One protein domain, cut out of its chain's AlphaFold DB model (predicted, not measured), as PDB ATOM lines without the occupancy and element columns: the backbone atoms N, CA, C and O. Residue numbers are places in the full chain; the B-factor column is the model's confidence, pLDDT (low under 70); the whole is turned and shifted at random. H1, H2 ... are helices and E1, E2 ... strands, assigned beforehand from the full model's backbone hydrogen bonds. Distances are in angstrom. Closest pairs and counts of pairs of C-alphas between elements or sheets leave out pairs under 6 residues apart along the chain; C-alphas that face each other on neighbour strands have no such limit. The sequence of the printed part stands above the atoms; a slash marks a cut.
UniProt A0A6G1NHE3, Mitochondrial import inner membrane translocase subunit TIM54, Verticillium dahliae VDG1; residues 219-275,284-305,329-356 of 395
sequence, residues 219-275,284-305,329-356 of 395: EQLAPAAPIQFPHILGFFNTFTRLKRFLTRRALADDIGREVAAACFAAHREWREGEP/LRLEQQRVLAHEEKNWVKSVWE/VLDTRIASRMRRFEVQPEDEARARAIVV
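What this domain is: This is residues 219 to 275, 284 to 305 and 329 to 356 of the 395 residues of the protein "Mitochondrial import inner membrane translocase subunit TIM54" of Verticillium dahliae VDG1 (UniProt A0A6G1NHE3). The model is a loose, open and flattish frame: the long helix H2 makes one side, and the unnamed stretch of residues 219 to 237 runs between H2 and the short helices H3 and H4. At one end E1 and E2 form a small two-stranded ladder, with H5 before E2 and H6 after it on opposite sides of the ladder; at the other end the stretch turns into H1, which leads back to H2. The printed part has 107 residues, of which 53, under half, are in six named helices and two named strands, in the order H1, H2, E1, H3, H4, H5, E2, H6, and the class is mostly helix. The sheet has the order E1, E2 and is antiparallel. The radius of gyration of the C-alphas is 16.8 A, and the spans are 47 by 44 by 24 A, only just flat.

Where its parts are: Residues 219 to 237 hold no named element; their C-alphas lie 5 to 26 A from the mean of the C-alphas. H1, residues 238 to 246, is 12.2 A long and begins at C-alpha 238 at (95.136, -34.934, 15.704). H2, residues 248 to 264, is the longest helix at 23.9 A, from C-alpha 248 at (100.701, -27.218, 4.101) to C-alpha 264 at (109.015, -5.868, -2.551). E1, residues 267 to 269, is 7.1 A long. After a cut come H3, residues 287 to 290, 5.2 A, and H4, residues 293 to 296, 5.5 A. After a second cut come H5, residues 332 to 335, 4.9 A, and E2, residues 339 to 341, 6.8 A. H6, residues 345 to 353, is 12.3 A long and ends at C-alpha 353 at (102.413, -16.440, -14.041).

How they stand to each other: H1 and H2 meet only through their link. H2 has 3 pairs of C-alphas within 8 A of E2; the closest C-alphas, those of Ala 261 and Phe 341, are 5.4 A apart. With E1 it has one such pair, Ala 261 and His 267, 7.8 A. E1 and E2 are antiparallel neighbours, with 142 degrees between their directions. C-alphas 267 and 341 face each other at 4.3 A. Across the pair N 268 and O 340 are 2.9 A apart and N 340 and O 268 are 2.8 A apart, both within hydrogen-bond range. H2 and H6 are close but not clearly touching: their closest C-alphas, those of Arg 257 and Glu 348, are 8.0 A apart, and they run opposite ways at a steep tilt of 49 degrees. H3 and H4 meet only through their link. H3 and H5 are apart, but only just, with closest C-alphas at 8.1 A. H4 and H5 are apart, as are H1 and H6. In H1, H2 and H6 every O i to N i+4 pair is within hydrogen-bond range; H3, H4 and H5 are too short for such a pair, and their one O i to N i+3 pair is within range in H3 and H4 but not in H5.

The domain as a whole: The two C-alphas farthest apart are those of Glu 219 and Phe 235, at 48.2 A. Residues 276 to 283 are not printed, with 11.5 A from C-alpha 275 to C-alpha 284, and residues 306 to 328 are not printed, with 20.6 A from C-alpha 305 to C-alpha 329. The links E1 to H3 and H4 to H5 run across these cuts; the links H1 to H2, H2 to E1, H3 to H4, H5 to E2 and E2 to H6 are tight. Residues 245 to 250, of which 248 to 250 belong to H2, stand free. The mean pLDDT of the printed part is 87.7, and residues 273 to 275 and 284 to 285 are under 70.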
ATOM      1  N   GLU A 219     106.433  10.348  11.681       88.88
ATOM      2  CA  GLU A 219     105.081  10.396  11.118       88.88
ATOM      3  C   GLU A 219     104.621   9.029  10.594       88.88
ATOM      4  O   GLU A 219     103.446   8.692  10.692       88.88
ATOM      5  N   GLN A 220     105.557   8.221  10.095       90.25
ATOM      6  CA  GLN A 220     105.304   6.877   9.591       90.25
ATOM      7  C   GLN A 220     106.212   5.884  10.308       90.25
ATOM      8  O   GLN A 220     107.430   6.071  10.383       90.25
ATOM      9  N   LEU A 221     105.612   4.824  10.844       90.69
ATOM     10  CA  LEU A 221     106.348   3.718  11.439       90.69
ATOM     11  C   LEU A 221     106.783   2.734  10.357       90.69
ATOM     12  O   LEU A 221     106.140   2.603   9.313       90.69
ATOM     13  N   ALA A 222     107.872   2.016  10.634       89.94
ATOM     14  CA  ALA A 222     108.347   0.970   9.747       89.94
ATOM     15  C   ALA A 222     107.229  -0.064   9.501       89.94
ATOM     16  O   ALA A 222     106.565  -0.484  10.456       89.94
ATOM     17  N   PRO A 223     106.994  -0.466   8.241       93.31
ATOM     18  CA  PRO A 223     105.977  -1.454   7.927       93.31
ATOM     19  C   PRO A 223     106.289  -2.802   8.581       93.31
ATOM     20  O   PRO A 223     107.447  -3.212   8.675       93.31
ATOM     21  N   ALA A 224     105.239  -3.502   9.005       92.19
ATOM     22  CA  ALA A 224     105.336  -4.827   9.606       92.19
ATOM     23  C   ALA A 224     104.317  -5.785   8.981       92.19
ATOM     24  O   ALA A 224     103.233  -5.379   8.557       92.19
ATOM     25  N   ALA A 225     104.660  -7.071   8.928       90.69
ATOM     26  CA  ALA A 225     103.760  -8.129   8.493       90.69
ATOM     27  C   ALA A 225     103.719  -9.231   9.557       90.69
ATOM     28  O   ALA A 225     104.763  -9.813   9.857       90.69
ATOM     29  N   PRO A 226     102.547  -9.517  10.140       91.69
ATOM     30  CA  PRO A 226     102.382 -10.680  10.994       91.69
ATOM     31  C   PRO A 226     102.317 -11.932  10.118       91.69
ATOM     32  O   PRO A 226     101.581 -11.950   9.135       91.69
ATOM     33  N   ILE A 227     103.085 -12.954  10.490       92.06
ATOM     34  CA  ILE A 227     103.158 -14.232   9.778       92.06
ATOM     35  C   ILE A 227     102.319 -15.258  10.532       92.06
ATOM     36  O   ILE A 227     102.496 -15.429  11.737       92.06
ATOM     37  N   GLN A 228     101.438 -15.958   9.815       91.88
ATOM     38  CA  GLN A 228     100.611 -17.030  10.378       91.88
ATOM     39  C   GLN A 228     101.465 -18.118  11.030       91.88
ATOM     40  O   GLN A 228     102.409 -18.624  10.417       91.88
ATOM     41  N   PHE A 229     101.100 -18.533  12.242       90.56
ATOM     42  CA  PHE A 229     101.779 -19.606  12.961       90.56
ATOM     43  C   PHE A 229     100.771 -20.615  13.532       90.56
ATOM     44  O   PHE A 229     100.502 -20.668  14.738       90.56
ATOM     45  N   PRO A 230     100.200 -21.483  12.675       88.75
ATOM     46  CA  PRO A 230      99.124 -22.377  13.072       88.75
ATOM     47  C   PRO A 230      99.639 -23.541  13.926       88.75
ATOM     48  O   PRO A 230      99.907 -24.642  13.433       88.75
ATOM     49  N   HIS A 231      99.676 -23.328  15.237       88.62
ATOM     50  CA  HIS A 231     100.121 -24.303  16.225       88.62
ATOM     51  C   HIS A 231      98.952 -24.802  17.088       88.62
ATOM     52  O   HIS A 231      98.325 -24.019  17.787       88.62
ATOM     53  N   ILE A 232      98.640 -26.106  17.036       89.19
ATOM     54  CA  ILE A 232      97.634 -26.743  17.907       89.19
ATOM     55  C   ILE A 232      98.250 -27.953  18.614       89.19
ATOM     56  O   ILE A 232      98.792 -28.849  17.958       89.19
ATOM     57  N   LEU A 233      98.044 -28.036  19.931       85.38
ATOM     58  CA  LEU A 233      98.374 -29.196  20.761       85.38
ATOM     59  C   LEU A 233      97.129 -30.033  21.118       85.38
ATOM     60  O   LEU A 233      95.986 -29.587  21.008       85.38
ATOM     61  N   GLY A 234      97.354 -31.278  21.548       83.94
ATOM     62  CA  GLY A 234      96.312 -32.182  22.054       83.94
ATOM     63  C   GLY A 234      95.944 -33.346  21.124       83.94
ATOM     64  O   GLY A 234      96.063 -33.269  19.899       83.94
ATOM     65  N   PHE A 235      95.484 -34.447  21.726       86.56
ATOM     66  CA  PHE A 235      95.168 -35.699  21.029       86.56
ATOM     67  C   PHE A 235      93.897 -35.613  20.171       86.56
ATOM     68  O   PHE A 235      93.889 -36.066  19.031       86.56
ATOM     69  N   PHE A 236      92.835 -34.966  20.657       87.69
ATOM     70  CA  PHE A 236      91.605 -34.781  19.871       87.69
ATOM     71  C   PHE A 236      91.818 -33.889  18.640       87.69
ATOM     72  O   PHE A 236      91.162 -34.062  17.617       87.69
ATOM     73  N   ASN A 237      92.816 -33.006  18.694       89.00
ATOM     74  CA  ASN A 237      93.196 -32.145  17.580       89.00
ATOM     75  C   ASN A 237      94.058 -32.857  16.523       89.00
ATOM     76  O   ASN A 237      94.468 -32.228  15.548       89.00
ATOM     77  N   THR A 238      94.335 -34.158  16.667       91.25
ATOM     78  CA  THR A 238      95.136 -34.934  15.704       91.25
ATOM     79  C   THR A 238      94.538 -34.945  14.300       91.25
ATOM     80  O   THR A 238      95.291 -34.799  13.341       91.25
ATOM     81  N   PHE A 239      93.212 -35.019  14.145       92.50
ATOM     82  CA  PHE A 239      92.564 -34.950  12.827       92.50
ATOM     83  C   PHE A 239      92.696 -33.566  12.183       92.50
ATOM     84  O   PHE A 239      92.993 -33.458  10.994       92.50
ATOM     85  N   THR A 240      92.558 -32.499  12.973       91.50
ATOM     86  CA  THR A 240      92.787 -31.122  12.510       91.50
ATOM     87  C   THR A 240      94.246 -30.918  12.111       91.50
ATOM     88  O   THR A 240      94.528 -30.363  11.047       91.50
ATOM     89  N   ARG A 241      95.185 -31.427  12.917       92.25
ATOM     90  CA  ARG A 241      96.622 -31.423  12.608       92.25
ATOM     91  C   ARG A 241      96.926 -32.227  11.351       92.25
ATOM     92  O   ARG A 241      97.733 -31.774  10.550       92.25
ATOM     93  N   LEU A 242      96.267 -33.366  11.142       92.12
ATOM     94  CA  LEU A 242      96.431 -34.178   9.940       92.12
ATOM     95  C   LEU A 242      95.915 -33.453   8.695       92.12
ATOM     96  O   LEU A 242      96.597 -33.437   7.675       92.12
ATOM     97  N   LYS A 243      94.753 -32.795   8.787       92.88
ATOM     98  CA  LYS A 243      94.240 -31.948   7.703       92.88
ATOM     99  C   LYS A 243      95.240 -30.842   7.368       92.88
ATOM    100  O   LYS A 243      95.631 -30.736   6.214       92.88
ATOM    101  N   ARG A 244      95.718 -30.090   8.371       92.19
ATOM    102  CA  ARG A 244      96.752 -29.051   8.189       92.19
ATOM    103  C   ARG A 244      98.052 -29.623   7.619       92.19
ATOM    104  O   ARG A 244      98.694 -28.975   6.804       92.19
ATOM    105  N   PHE A 245      98.425 -30.838   8.021       91.50
ATOM    106  CA  PHE A 245      99.605 -31.542   7.524       91.50
ATOM    107  C   PHE A 245      99.505 -31.907   6.041       91.50
ATOM    108  O   PHE A 245     100.531 -31.919   5.377       91.50
ATOM    109  N   LEU A 246      98.301 -32.194   5.541       91.38
ATOM    110  CA  LEU A 246      98.038 -32.501   4.131       91.38
ATOM    111  C   LEU A 246      97.685 -31.262   3.291       91.38
ATOM    112  O   LEU A 246      97.468 -31.386   2.088       91.38
ATOM    113  N   THR A 247      97.579 -30.086   3.913       91.81
ATOM    114  CA  THR A 247      97.296 -28.812   3.241       91.81
ATOM    115  C   THR A 247      98.359 -27.762   3.552       91.81
ATOM    116  O   THR A 247      98.045 -26.567   3.579       91.81
ATOM    117  N   ARG A 248      99.615 -28.167   3.797       90.94
ATOM    118  CA  ARG A 248     100.701 -27.218   4.101       90.94
ATOM    119  C   ARG A 248     101.024 -26.326   2.912       90.94
ATOM    120  O   ARG A 248     101.572 -25.248   3.112       90.94
ATOM    121  N   ARG A 249     100.669 -26.744   1.692       91.62
ATOM    122  CA  ARG A 249     100.820 -25.925   0.482       91.62
ATOM    123  C   ARG A 249     100.123 -24.562   0.568       91.62
ATOM    124  O   ARG A 249     100.709 -23.578   0.150       91.62
ATOM    125  N   ALA A 250      98.919 -24.496   1.146       92.81
ATOM    126  CA  ALA A 250      98.154 -23.247   1.227       92.81
ATOM    127  C   ALA A 250      98.816 -22.262   2.197       92.81
ATOM    128  O   ALA A 250      99.053 -21.113   1.857       92.81
ATOM    129  N   LEU A 251      99.224 -22.771   3.360       92.81
ATOM    130  CA  LEU A 251      99.999 -22.024   4.344       92.81
ATOM    131  C   LEU A 251     101.326 -21.536   3.735       92.81
ATOM    132  O   LEU A 251     101.677 -20.372   3.881       92.81
ATOM    133  N   ALA A 252     102.045 -22.396   3.004       92.50
ATOM    134  CA  ALA A 252     103.286 -22.010   2.334       92.50
ATOM    135  C   ALA A 252     103.080 -20.897   1.297       92.50
ATOM    136  O   ALA A 252     103.937 -20.028   1.160       92.50
ATOM    137  N   ASP A 253     101.956 -20.916   0.583       93.06
ATOM    138  CA  ASP A 253     101.585 -19.861  -0.355       93.06
ATOM    139  C   ASP A 253     101.241 -18.546   0.348       93.06
ATOM    140  O   ASP A 253     101.685 -17.494  -0.112       93.06
ATOM    141  N   ASP A 254     100.491 -18.599   1.451       93.19
ATOM    142  CA  ASP A 254     100.114 -17.420   2.233       93.19
ATOM    143  C   ASP A 254     101.337 -16.762   2.888       93.19
ATOM    144  O   ASP A 254     101.531 -15.554   2.729       93.19
ATOM    145  N   ILE A 255     102.209 -17.547   3.535       93.69
ATOM    146  CA  ILE A 255     103.470 -17.036   4.099       93.69
ATOM    147  C   ILE A 255     104.392 -16.549   2.982       93.69
ATOM    148  O   ILE A 255     104.987 -15.483   3.101       93.69
ATOM    149  N   GLY A 256     104.494 -17.291   1.876       92.06
ATOM    150  CA  GLY A 256     105.296 -16.881   0.725       92.06
ATOM    151  C   GLY A 256     104.855 -15.530   0.162       92.06
ATOM    152  O   GLY A 256     105.706 -14.704  -0.164       92.06
ATOM    153  N   ARG A 257     103.542 -15.261   0.131       92.50
ATOM    154  CA  ARG A 257     102.980 -13.955  -0.243       92.50
ATOM    155  C   ARG A 257     103.380 -12.859   0.747       92.50
ATOM    156  O   ARG A 257     103.801 -11.791   0.318       92.50
ATOM    157  N   GLU A 258     103.257 -13.101   2.050       92.38
ATOM    158  CA  GLU A 258     103.603 -12.114   3.089       92.38
ATOM    159  C   GLU A 258     105.103 -11.789   3.104       92.38
ATOM    160  O   GLU A 258     105.491 -10.621   3.167       92.38
ATOM    161  N   VAL A 259     105.955 -12.807   2.968       92.62
ATOM    162  CA  VAL A 259     107.411 -12.637   2.879       92.62
ATOM    163  C   VAL A 259     107.790 -11.913   1.587       92.62
ATOM    164  O   VAL A 259     108.591 -10.979   1.623       92.62
ATOM    165  N   ALA A 260     107.175 -12.267   0.454       91.81
ATOM    166  CA  ALA A 260     107.396 -11.559  -0.804       91.81
ATOM    167  C   ALA A 260     106.977 -10.082  -0.712       91.81
ATOM    168  O   ALA A 260     107.700  -9.224  -1.215       91.81
ATOM    169  N   ALA A 261     105.880  -9.764  -0.012       92.38
ATOM    170  CA  ALA A 261     105.466  -8.381   0.243       92.38
ATOM    171  C   ALA A 261     106.562  -7.579   0.960       92.38
ATOM    172  O   ALA A 261     106.881  -6.458   0.561       92.38
ATOM    173  N   ALA A 262     107.179  -8.177   1.985       91.44
ATOM    174  CA  ALA A 262     108.289  -7.560   2.706       91.44
ATOM    175  C   ALA A 262     109.514  -7.339   1.797       91.44
ATOM    176  O   ALA A 262     110.145  -6.278   1.847       91.44
ATOM    177  N   CYS A 263     109.821  -8.293   0.911       90.25
ATOM    178  CA  CYS A 263     110.902  -8.154  -0.068       90.25
ATOM    179  C   CYS A 263     110.638  -7.024  -1.078       90.25
ATOM    180  O   CYS A 263     111.518  -6.183  -1.293       90.25
ATOM    181  N   PHE A 264     109.421  -6.942  -1.633       90.19
ATOM    182  CA  PHE A 264     109.015  -5.868  -2.551       90.19
ATOM    183  C   PHE A 264     108.956  -4.487  -1.880       90.19
ATOM    184  O   PHE A 264     108.944  -3.478  -2.577       90.19
ATOM    185  N   ALA A 265     108.951  -4.414  -0.541       89.12
ATOM    186  CA  ALA A 265     108.801  -3.173   0.234       89.12
ATOM    187  C   ALA A 265     107.491  -2.402  -0.012       89.12
ATOM    188  O   ALA A 265     107.320  -1.288   0.496       89.12
ATOM    189  N   ALA A 266     106.562  -2.987  -0.767       88.56
ATOM    190  CA  ALA A 266     105.248  -2.420  -0.986       88.56
ATOM    191  C   ALA A 266     104.471  -2.460   0.333       88.56
ATOM    192  O   ALA A 266     104.365  -3.499   0.991       88.56
ATOM    193  N   HIS A 267     103.974  -1.301   0.753       91.81
ATOM    194  CA  HIS A 267     103.281  -1.149   2.019       91.81
ATOM    195  C   HIS A 267     102.022  -0.304   1.857       91.81
ATOM    196  O   HIS A 267     101.953   0.593   1.017       91.81
ATOM    197  N   ARG A 268     101.031  -0.600   2.692       90.94
ATOM    198  CA  ARG A 268      99.770   0.129   2.808       90.94
ATOM    199  C   ARG A 268      99.544   0.524   4.261       90.94
ATOM    200  O   ARG A 268     100.134  -0.037   5.183       90.94
ATOM    201  N   GLU A 269      98.666   1.483   4.478       90.62
ATOM    202  CA  GLU A 269      98.067   1.752   5.781       90.62
ATOM    203  C   GLU A 269      97.194   0.572   6.229       90.62
ATOM    204  O   GLU A 269      96.584  -0.135   5.411       90.62
ATOM    205  N   TRP A 270      97.147   0.355   7.539       88.50
ATOM    206  CA  TRP A 270      96.177  -0.556   8.134       88.50
ATOM    207  C   TRP A 270      94.780   0.027   7.934       88.50
ATOM    208  O   TRP A 270      94.555   1.202   8.217       88.50
ATOM    209  N   ARG A 271      93.851  -0.769   7.404       84.44
ATOM    210  CA  ARG A 271      92.471  -0.328   7.204       84.44
ATOM    211  C   ARG A 271      91.792  -0.224   8.561       84.44
ATOM    212  O   ARG A 271      91.799  -1.162   9.354       84.44
ATOM    213  N   GLU A 272      91.160   0.908   8.801       73.44
ATOM    214  CA  GLU A 272      90.206   1.034   9.893       73.44
ATOM    215  C   GLU A 272      88.886   0.399   9.438       73.44
ATOM    216  O   GLU A 272      88.484   0.538   8.279       73.44
ATOM    217  N   GLY A 273      88.243  -0.380  10.308       62.47
ATOM    218  CA  GLY A 273      86.948  -0.971   9.995       62.47
ATOM    219  C   GLY A 273      85.916   0.123   9.721       62.47
ATOM    220  O   GLY A 273      85.774   1.048  10.517       62.47
ATOM    221  N   GLU A 274      85.195   0.007   8.603       52.94
ATOM    222  CA  GLU A 274      84.096   0.910   8.239       52.94
ATOM    223  C   GLU A 274      83.109   1.063   9.416       52.94
ATOM    224  O   GLU A 274      82.593   0.055   9.923       52.94
ATOM    225  N   PRO A 275      82.816   2.296   9.869       45.03
ATOM    226  CA  PRO A 275      81.856   2.534  10.938       45.03
ATOM    227  C   PRO A 275      80.435   2.253  10.425       45.03
ATOM    228  O   PRO A 275      79.811   3.110   9.805       45.03
ATOM    229  N   LEU A 284      86.747  -4.797  18.079       59.91
ATOM    230  CA  LEU A 284      87.855  -5.030  17.143       59.91
ATOM    231  C   LEU A 284      87.807  -4.047  15.965       59.91
ATOM    232  O   LEU A 284      87.720  -4.463  14.809       59.91
ATOM    233  N   ARG A 285      87.804  -2.736  16.226       67.38
ATOM    234  CA  ARG A 285      87.651  -1.707  15.169       67.38
ATOM    235  C   ARG A 285      88.860  -1.627  14.233       67.38
ATOM    236  O   ARG A 285      88.722  -1.238  13.074       67.38
ATOM    237  N   LEU A 286      90.039  -1.990  14.735       78.94
ATOM    238  CA  LEU A 286      91.307  -1.887  14.020       78.94
ATOM    239  C   LEU A 286      91.644  -3.211  13.318       78.94
ATOM    240  O   LEU A 286      91.581  -4.275  13.939       78.94
ATOM    241  N   GLU A 287      92.053  -3.170  12.040       83.31
ATOM    242  CA  GLU A 287      92.508  -4.365  11.299       83.31
ATOM    243  C   GLU A 287      93.606  -5.110  12.072       83.31
ATOM    244  O   GLU A 287      93.600  -6.339  12.121       83.31
ATOM    245  N   GLN A 288      94.484  -4.375  12.754       86.50
ATOM    246  CA  GLN A 288      95.539  -4.906  13.614       86.50
ATOM    247  C   GLN A 288      94.999  -5.907  14.644       86.50
ATOM    248  O   GLN A 288      95.622  -6.940  14.854       86.50
ATOM    249  N   GLN A 289      93.846  -5.626  15.262       84.62
ATOM    250  CA  GLN A 289      93.247  -6.486  16.289       84.62
ATOM    251  C   GLN A 289      92.594  -7.740  15.698       84.62
ATOM    252  O   GLN A 289      92.499  -8.765  16.361       84.62
ATOM    253  N   ARG A 290      92.133  -7.673  14.444       84.62
ATOM    254  CA  ARG A 290      91.482  -8.804  13.765       84.62
ATOM    255  C   ARG A 290      92.485  -9.760  13.132       84.62
ATOM    256  O   ARG A 290      92.190 -10.942  12.934       84.62
ATOM    257  N   VAL A 291      93.654  -9.252  12.756       86.75
ATOM    258  CA  VAL A 291      94.670 -10.051  12.080       86.75
ATOM    259  C   VAL A 291      95.191 -11.147  13.009       86.75
ATOM    260  O   VAL A 291      95.565 -10.897  14.143       86.75
ATOM    261  N   LEU A 292      95.180 -12.384  12.502       87.56
ATOM    262  CA  LEU A 292      95.524 -13.613  13.232       87.56
ATOM    263  C   LEU A 292      94.647 -13.944  14.459       87.56
ATOM    264  O   LEU A 292      94.890 -14.966  15.089       87.56
ATOM    265  N   ALA A 293      93.549 -13.225  14.726       86.50
ATOM    266  CA  ALA A 293      92.637 -13.537  15.843       86.50
ATOM    267  C   ALA A 293      92.052 -14.968  15.774       86.50
ATOM    268  O   ALA A 293      91.753 -15.619  16.772       86.50
ATOM    269  N   HIS A 294      91.917 -15.522  14.565       87.88
ATOM    270  CA  HIS A 294      91.485 -16.908  14.373       87.88
ATOM    271  C   HIS A 294      92.523 -17.947  14.845       87.88
ATOM    272  O   HIS A 294      92.159 -19.108  15.059       87.88
ATOM    273  N   GLU A 295      93.795 -17.562  15.001       87.94
ATOM    274  CA  GLU A 295      94.858 -18.426  15.515       87.94
ATOM    275  C   GLU A 295      94.810 -18.566  17.036       87.94
ATOM    276  O   GLU A 295      95.161 -19.634  17.535       87.94
ATOM    277  N   GLU A 296      94.286 -17.577  17.762       86.50
ATOM    278  CA  GLU A 296      94.150 -17.607  19.229       86.50
ATOM    279  C   GLU A 296      93.292 -18.787  19.707       86.50
ATOM    280  O   GLU A 296      93.559 -19.413  20.733       86.50
ATOM    281  N   LYS A 297      92.312 -19.195  18.888       86.06
ATOM    282  CA  LYS A 297      91.476 -20.389  19.121       86.06
ATOM    283  C   LYS A 297      92.283 -21.689  19.186       86.06
ATOM    284  O   LYS A 297      91.783 -22.702  19.675       86.06
ATOM    285  N   ASN A 298      93.504 -21.690  18.653       87.06
ATOM    286  CA  ASN A 298      94.397 -22.844  18.647       87.06
ATOM    287  C   ASN A 298      95.270 -22.932  19.907       87.06
ATOM    288  O   ASN A 298      95.925 -23.960  20.111       87.06
ATOM    289  N   TRP A 299      95.300 -21.879  20.730       87.38
ATOM    290  CA  TRP A 299      96.132 -21.829  21.924       87.38
ATOM    291  C   TRP A 299      95.697 -22.849  22.976       87.38
ATOM    292  O   TRP A 299      94.548 -23.295  23.043       87.38
ATOM    293  N   VAL A 300      96.657 -23.243  23.810       85.12
ATOM    294  CA  VAL A 300      96.414 -24.188  24.900       85.12
ATOM    295  C   VAL A 300      95.470 -23.552  25.917       85.12
ATOM    296  O   VAL A 300      95.606 -22.382  26.257       85.12
ATOM    297  N   LYS A 301      94.530 -24.336  26.454       82.81
ATOM    298  CA  LYS A 301      93.546 -23.854  27.438       82.81
ATOM    299  C   LYS A 301      94.180 -23.218  28.680       82.81
ATOM    300  O   LYS A 301      93.616 -22.275  29.209       82.81
ATOM    301  N   SER A 302      95.370 -23.670  29.078       81.88
ATOM    302  CA  SER A 302      96.132 -23.117  30.204       81.88
ATOM    303  C   SER A 302      96.515 -21.646  30.033       81.88
ATOM    304  O   SER A 302      96.769 -20.970  31.019       81.88
ATOM    305  N   VAL A 303      96.560 -21.136  28.797       82.94
ATOM    306  CA  VAL A 303      96.777 -19.704  28.523       82.94
ATOM    307  C   VAL A 303      95.624 -18.862  29.055       82.94
ATOM    308  O   VAL A 303      95.830 -17.749  29.532       82.94
ATOM    309  N   TRP A 304      94.419 -19.421  28.985       81.62
ATOM    310  CA  TRP A 304      93.170 -18.784  29.381       81.62
ATOM    311  C   TRP A 304      92.810 -19.059  30.844       81.62
ATOM    312  O   TRP A 304      91.879 -18.457  31.366       81.62
ATOM    313  N   GLU A 305      93.520 -19.968  31.517       78.31
ATOM    314  CA  GLU A 305      93.306 -20.228  32.938       78.31
ATOM    315  C   GLU A 305      93.839 -19.050  33.755       78.31
ATOM    316  O   GLU A 305      95.028 -18.724  33.725       78.31
ATOM    317  N   VAL A 329      94.957  -3.661  22.882       86.25
ATOM    318  CA  VAL A 329      94.541  -2.250  22.915       86.25
ATOM    319  C   VAL A 329      95.634  -1.401  22.272       86.25
ATOM    320  O   VAL A 329      96.792  -1.481  22.671       86.25
ATOM    321  N   LEU A 330      95.270  -0.586  21.279       86.44
ATOM    322  CA  LEU A 330      96.192   0.298  20.562       86.44
ATOM    323  C   LEU A 330      95.728   1.754  20.661       86.44
ATOM    324  O   LEU A 330      94.538   2.042  20.561       86.44
ATOM    325  N   ASP A 331      96.678   2.680  20.805       88.75
ATOM    326  CA  ASP A 331      96.421   4.116  20.658       88.75
ATOM    327  C   ASP A 331      96.166   4.444  19.178       88.75
ATOM    328  O   ASP A 331      96.993   4.141  18.311       88.75
ATOM    329  N   THR A 332      95.047   5.102  18.879       87.56
ATOM    330  CA  THR A 332      94.647   5.494  17.516       87.56
ATOM    331  C   THR A 332      95.688   6.391  16.837       87.56
ATOM    332  O   THR A 332      95.909   6.304  15.624       87.56
ATOM    333  N   ARG A 333      96.413   7.203  17.616       87.69
ATOM    334  CA  ARG A 333      97.485   8.083  17.123       87.69
ATOM    335  C   ARG A 333      98.725   7.309  16.671       87.69
ATOM    336  O   ARG A 333      99.515   7.825  15.884       87.69
ATOM    337  N   ILE A 334      98.940   6.107  17.200       89.25
ATOM    338  CA  ILE A 334     100.036   5.219  16.794       89.25
ATOM    339  C   ILE A 334      99.547   4.300  15.674       89.25
ATOM    340  O   ILE A 334     100.236   4.154  14.668       89.25
ATOM    341  N   ALA A 335      98.336   3.750  15.808       88.62
ATOM    342  CA  ALA A 335      97.733   2.843  14.834       88.62
ATOM    343  C   ALA A 335      97.664   3.456  13.425       88.62
ATOM    344  O   ALA A 335      98.054   2.802  12.459       88.62
ATOM    345  N   SER A 336      97.280   4.732  13.319       88.06
ATOM    346  CA  SER A 336      97.244   5.486  12.051       88.06
ATOM    347  C   SER A 336      98.620   5.681  11.396       88.06
ATOM    348  O   SER A 336      98.717   5.846  10.178       88.06
ATOM    349  N   ARG A 337      99.712   5.621  12.170       91.19
ATOM    350  CA  ARG A 337     101.096   5.730  11.671       91.19
ATOM    351  C   ARG A 337     101.711   4.387  11.293       91.19
ATOM    352  O   ARG A 337     102.744   4.355  10.623       91.19
ATOM    353  N   MET A 338     101.105   3.276  11.711       92.00
ATOM    354  CA  MET A 338     101.572   1.939  11.356       92.00
ATOM    355  C   MET A 338     101.316   1.655   9.875       92.00
ATOM    356  O   MET A 338     100.343   2.125   9.278       92.00
ATOM    357  N   ARG A 339     102.183   0.844   9.275       92.44
ATOM    358  CA  ARG A 339     102.045   0.367   7.897       92.44
ATOM    359  C   ARG A 339     102.130  -1.158   7.869       92.44
ATOM    360  O   ARG A 339     102.752  -1.767   8.743       92.44
ATOM    361  N   ARG A 340     101.487  -1.777   6.884       92.56
ATOM    362  CA  ARG A 340     101.489  -3.221   6.635       92.56
ATOM    363  C   ARG A 340     102.141  -3.493   5.288       92.56
ATOM    364  O   ARG A 340     101.838  -2.791   4.328       92.56
ATOM    365  N   PHE A 341     102.986  -4.516   5.194       94.00
ATOM    366  CA  PHE A 341     103.424  -4.989   3.879       94.00
ATOM    367  C   PHE A 341     102.265  -5.658   3.137       94.00
ATOM    368  O   PHE A 341     101.579  -6.528   3.681       94.00
ATOM    369  N   GLU A 342     102.062  -5.268   1.885       91.06
ATOM    370  CA  GLU A 342     101.047  -5.847   1.009       91.06
ATOM    371  C   GLU A 342     101.628  -5.985  -0.396       91.06
ATOM    372  O   GLU A 342     102.235  -5.055  -0.923       91.06
ATOM    373  N   VAL A 343     101.470  -7.167  -0.995       91.56
ATOM    374  CA  VAL A 343     101.905  -7.407  -2.374       91.56
ATOM    375  C   VAL A 343     101.011  -6.598  -3.306       91.56
ATOM    376  O   VAL A 343      99.786  -6.683  -3.205       91.56
ATOM    377  N   GLN A 344     101.600  -5.840  -4.232       92.56
ATOM    378  CA  GLN A 344     100.809  -5.171  -5.261       92.56
ATOM    379  C   GLN A 344     100.136  -6.203  -6.179       92.56
ATOM    380  O   GLN A 344     100.712  -7.260  -6.452       92.56
ATOM    381  N   PRO A 345      98.939  -5.914  -6.718       91.69
ATOM    382  CA  PRO A 345      98.232  -6.861  -7.582       91.69
ATOM    383  C   PRO A 345      99.041  -7.239  -8.834       91.69
ATOM    384  O   PRO A 345      98.921  -8.359  -9.332       91.69
ATOM    385  N   GLU A 346      99.899  -6.339  -9.318       92.00
ATOM    386  CA  GLU A 346     100.811  -6.594 -10.436       92.00
ATOM    387  C   GLU A 346     101.862  -7.651 -10.076       92.00
ATOM    388  O   GLU A 346     102.054  -8.619 -10.811       92.00
ATOM    389  N   ASP A 347     102.491  -7.521  -8.910       90.12
ATOM    390  CA  ASP A 347     103.498  -8.460  -8.405       90.12
ATOM    391  C   ASP A 347     102.900  -9.833  -8.124       90.12
ATOM    392  O   ASP A 347     103.511 -10.862  -8.419       90.12
ATOM    393  N   GLU A 348     101.670  -9.858  -7.618       90.50
ATOM    394  CA  GLU A 348     100.936 -11.098  -7.420       90.50
ATOM    395  C   GLU A 348     100.602 -11.771  -8.760       90.50
ATOM    396  O   GLU A 348     100.772 -12.987  -8.902       90.50
ATOM    397  N   ALA A 349     100.175 -11.006  -9.768       92.00
ATOM    398  CA  ALA A 349      99.934 -11.533 -11.108       92.00
ATOM    399  C   ALA A 349     101.225 -12.088 -11.737       92.00
ATOM    400  O   ALA A 349     101.205 -13.187 -12.303       92.00
ATOM    401  N   ARG A 350     102.359 -11.392 -11.563       89.38
ATOM    402  CA  ARG A 350     103.687 -11.875 -11.983       89.38
ATOM    403  C   ARG A 350     104.043 -13.183 -11.283       89.38
ATOM    404  O   ARG A 350     104.394 -14.150 -11.955       89.38
ATOM    405  N   ALA A 351     103.882 -13.256  -9.963       89.94
ATOM    406  CA  ALA A 351     104.151 -14.471  -9.198       89.94
ATOM    407  C   ALA A 351     103.263 -15.645  -9.645       89.94
ATOM    408  O   ALA A 351     103.743 -16.771  -9.775       89.94
ATOM    409  N   ARG A 352     101.980 -15.397  -9.940       89.50
ATOM    410  CA  ARG A 352     101.044 -16.418 -10.445       89.50
ATOM    411  C   ARG A 352     101.392 -16.912 -11.851       89.50
ATOM    412  O   ARG A 352     101.143 -18.080 -12.140       89.50
ATOM    413  N   ALA A 353     101.970 -16.061 -12.699       91.12
ATOM    414  CA  ALA A 353     102.413 -16.440 -14.041       91.12
ATOM    415  C   ALA A 353     103.646 -17.364 -14.030       91.12
ATOM    416  O   ALA A 353     103.884 -18.085 -15.000       91.12
ATOM    417  N   ILE A 354     104.424 -17.384 -12.940       88.06
ATOM    418  CA  ILE A 354     105.608 -18.241 -12.815       88.06
ATOM    419  C   ILE A 354     105.176 -19.701 -12.646       88.06
ATOM    420  O   ILE A 354     104.749 -20.144 -11.577       88.06
ATOM    421  N   VAL A 355     105.366 -20.488 -13.704       85.19
ATOM    422  CA  VAL A 355     105.209 -21.941 -13.658       85.19
ATOM    423  C   VAL A 355     106.541 -22.566 -13.258       85.19
ATOM    424  O   VAL A 355     107.508 -22.560 -14.015       85.19
ATOM    425  N   VAL A 356     106.596 -23.123 -12.049       84.19
ATOM    426  CA  VAL A 356     107.754 -23.908 -11.608       84.19
ATOM    427  C   VAL A 356     107.667 -25.313 -12.211       84.19
ATOM    428  O   VAL A 356     106.677 -26.001 -11.931       84.19
TER     429      VAL A 356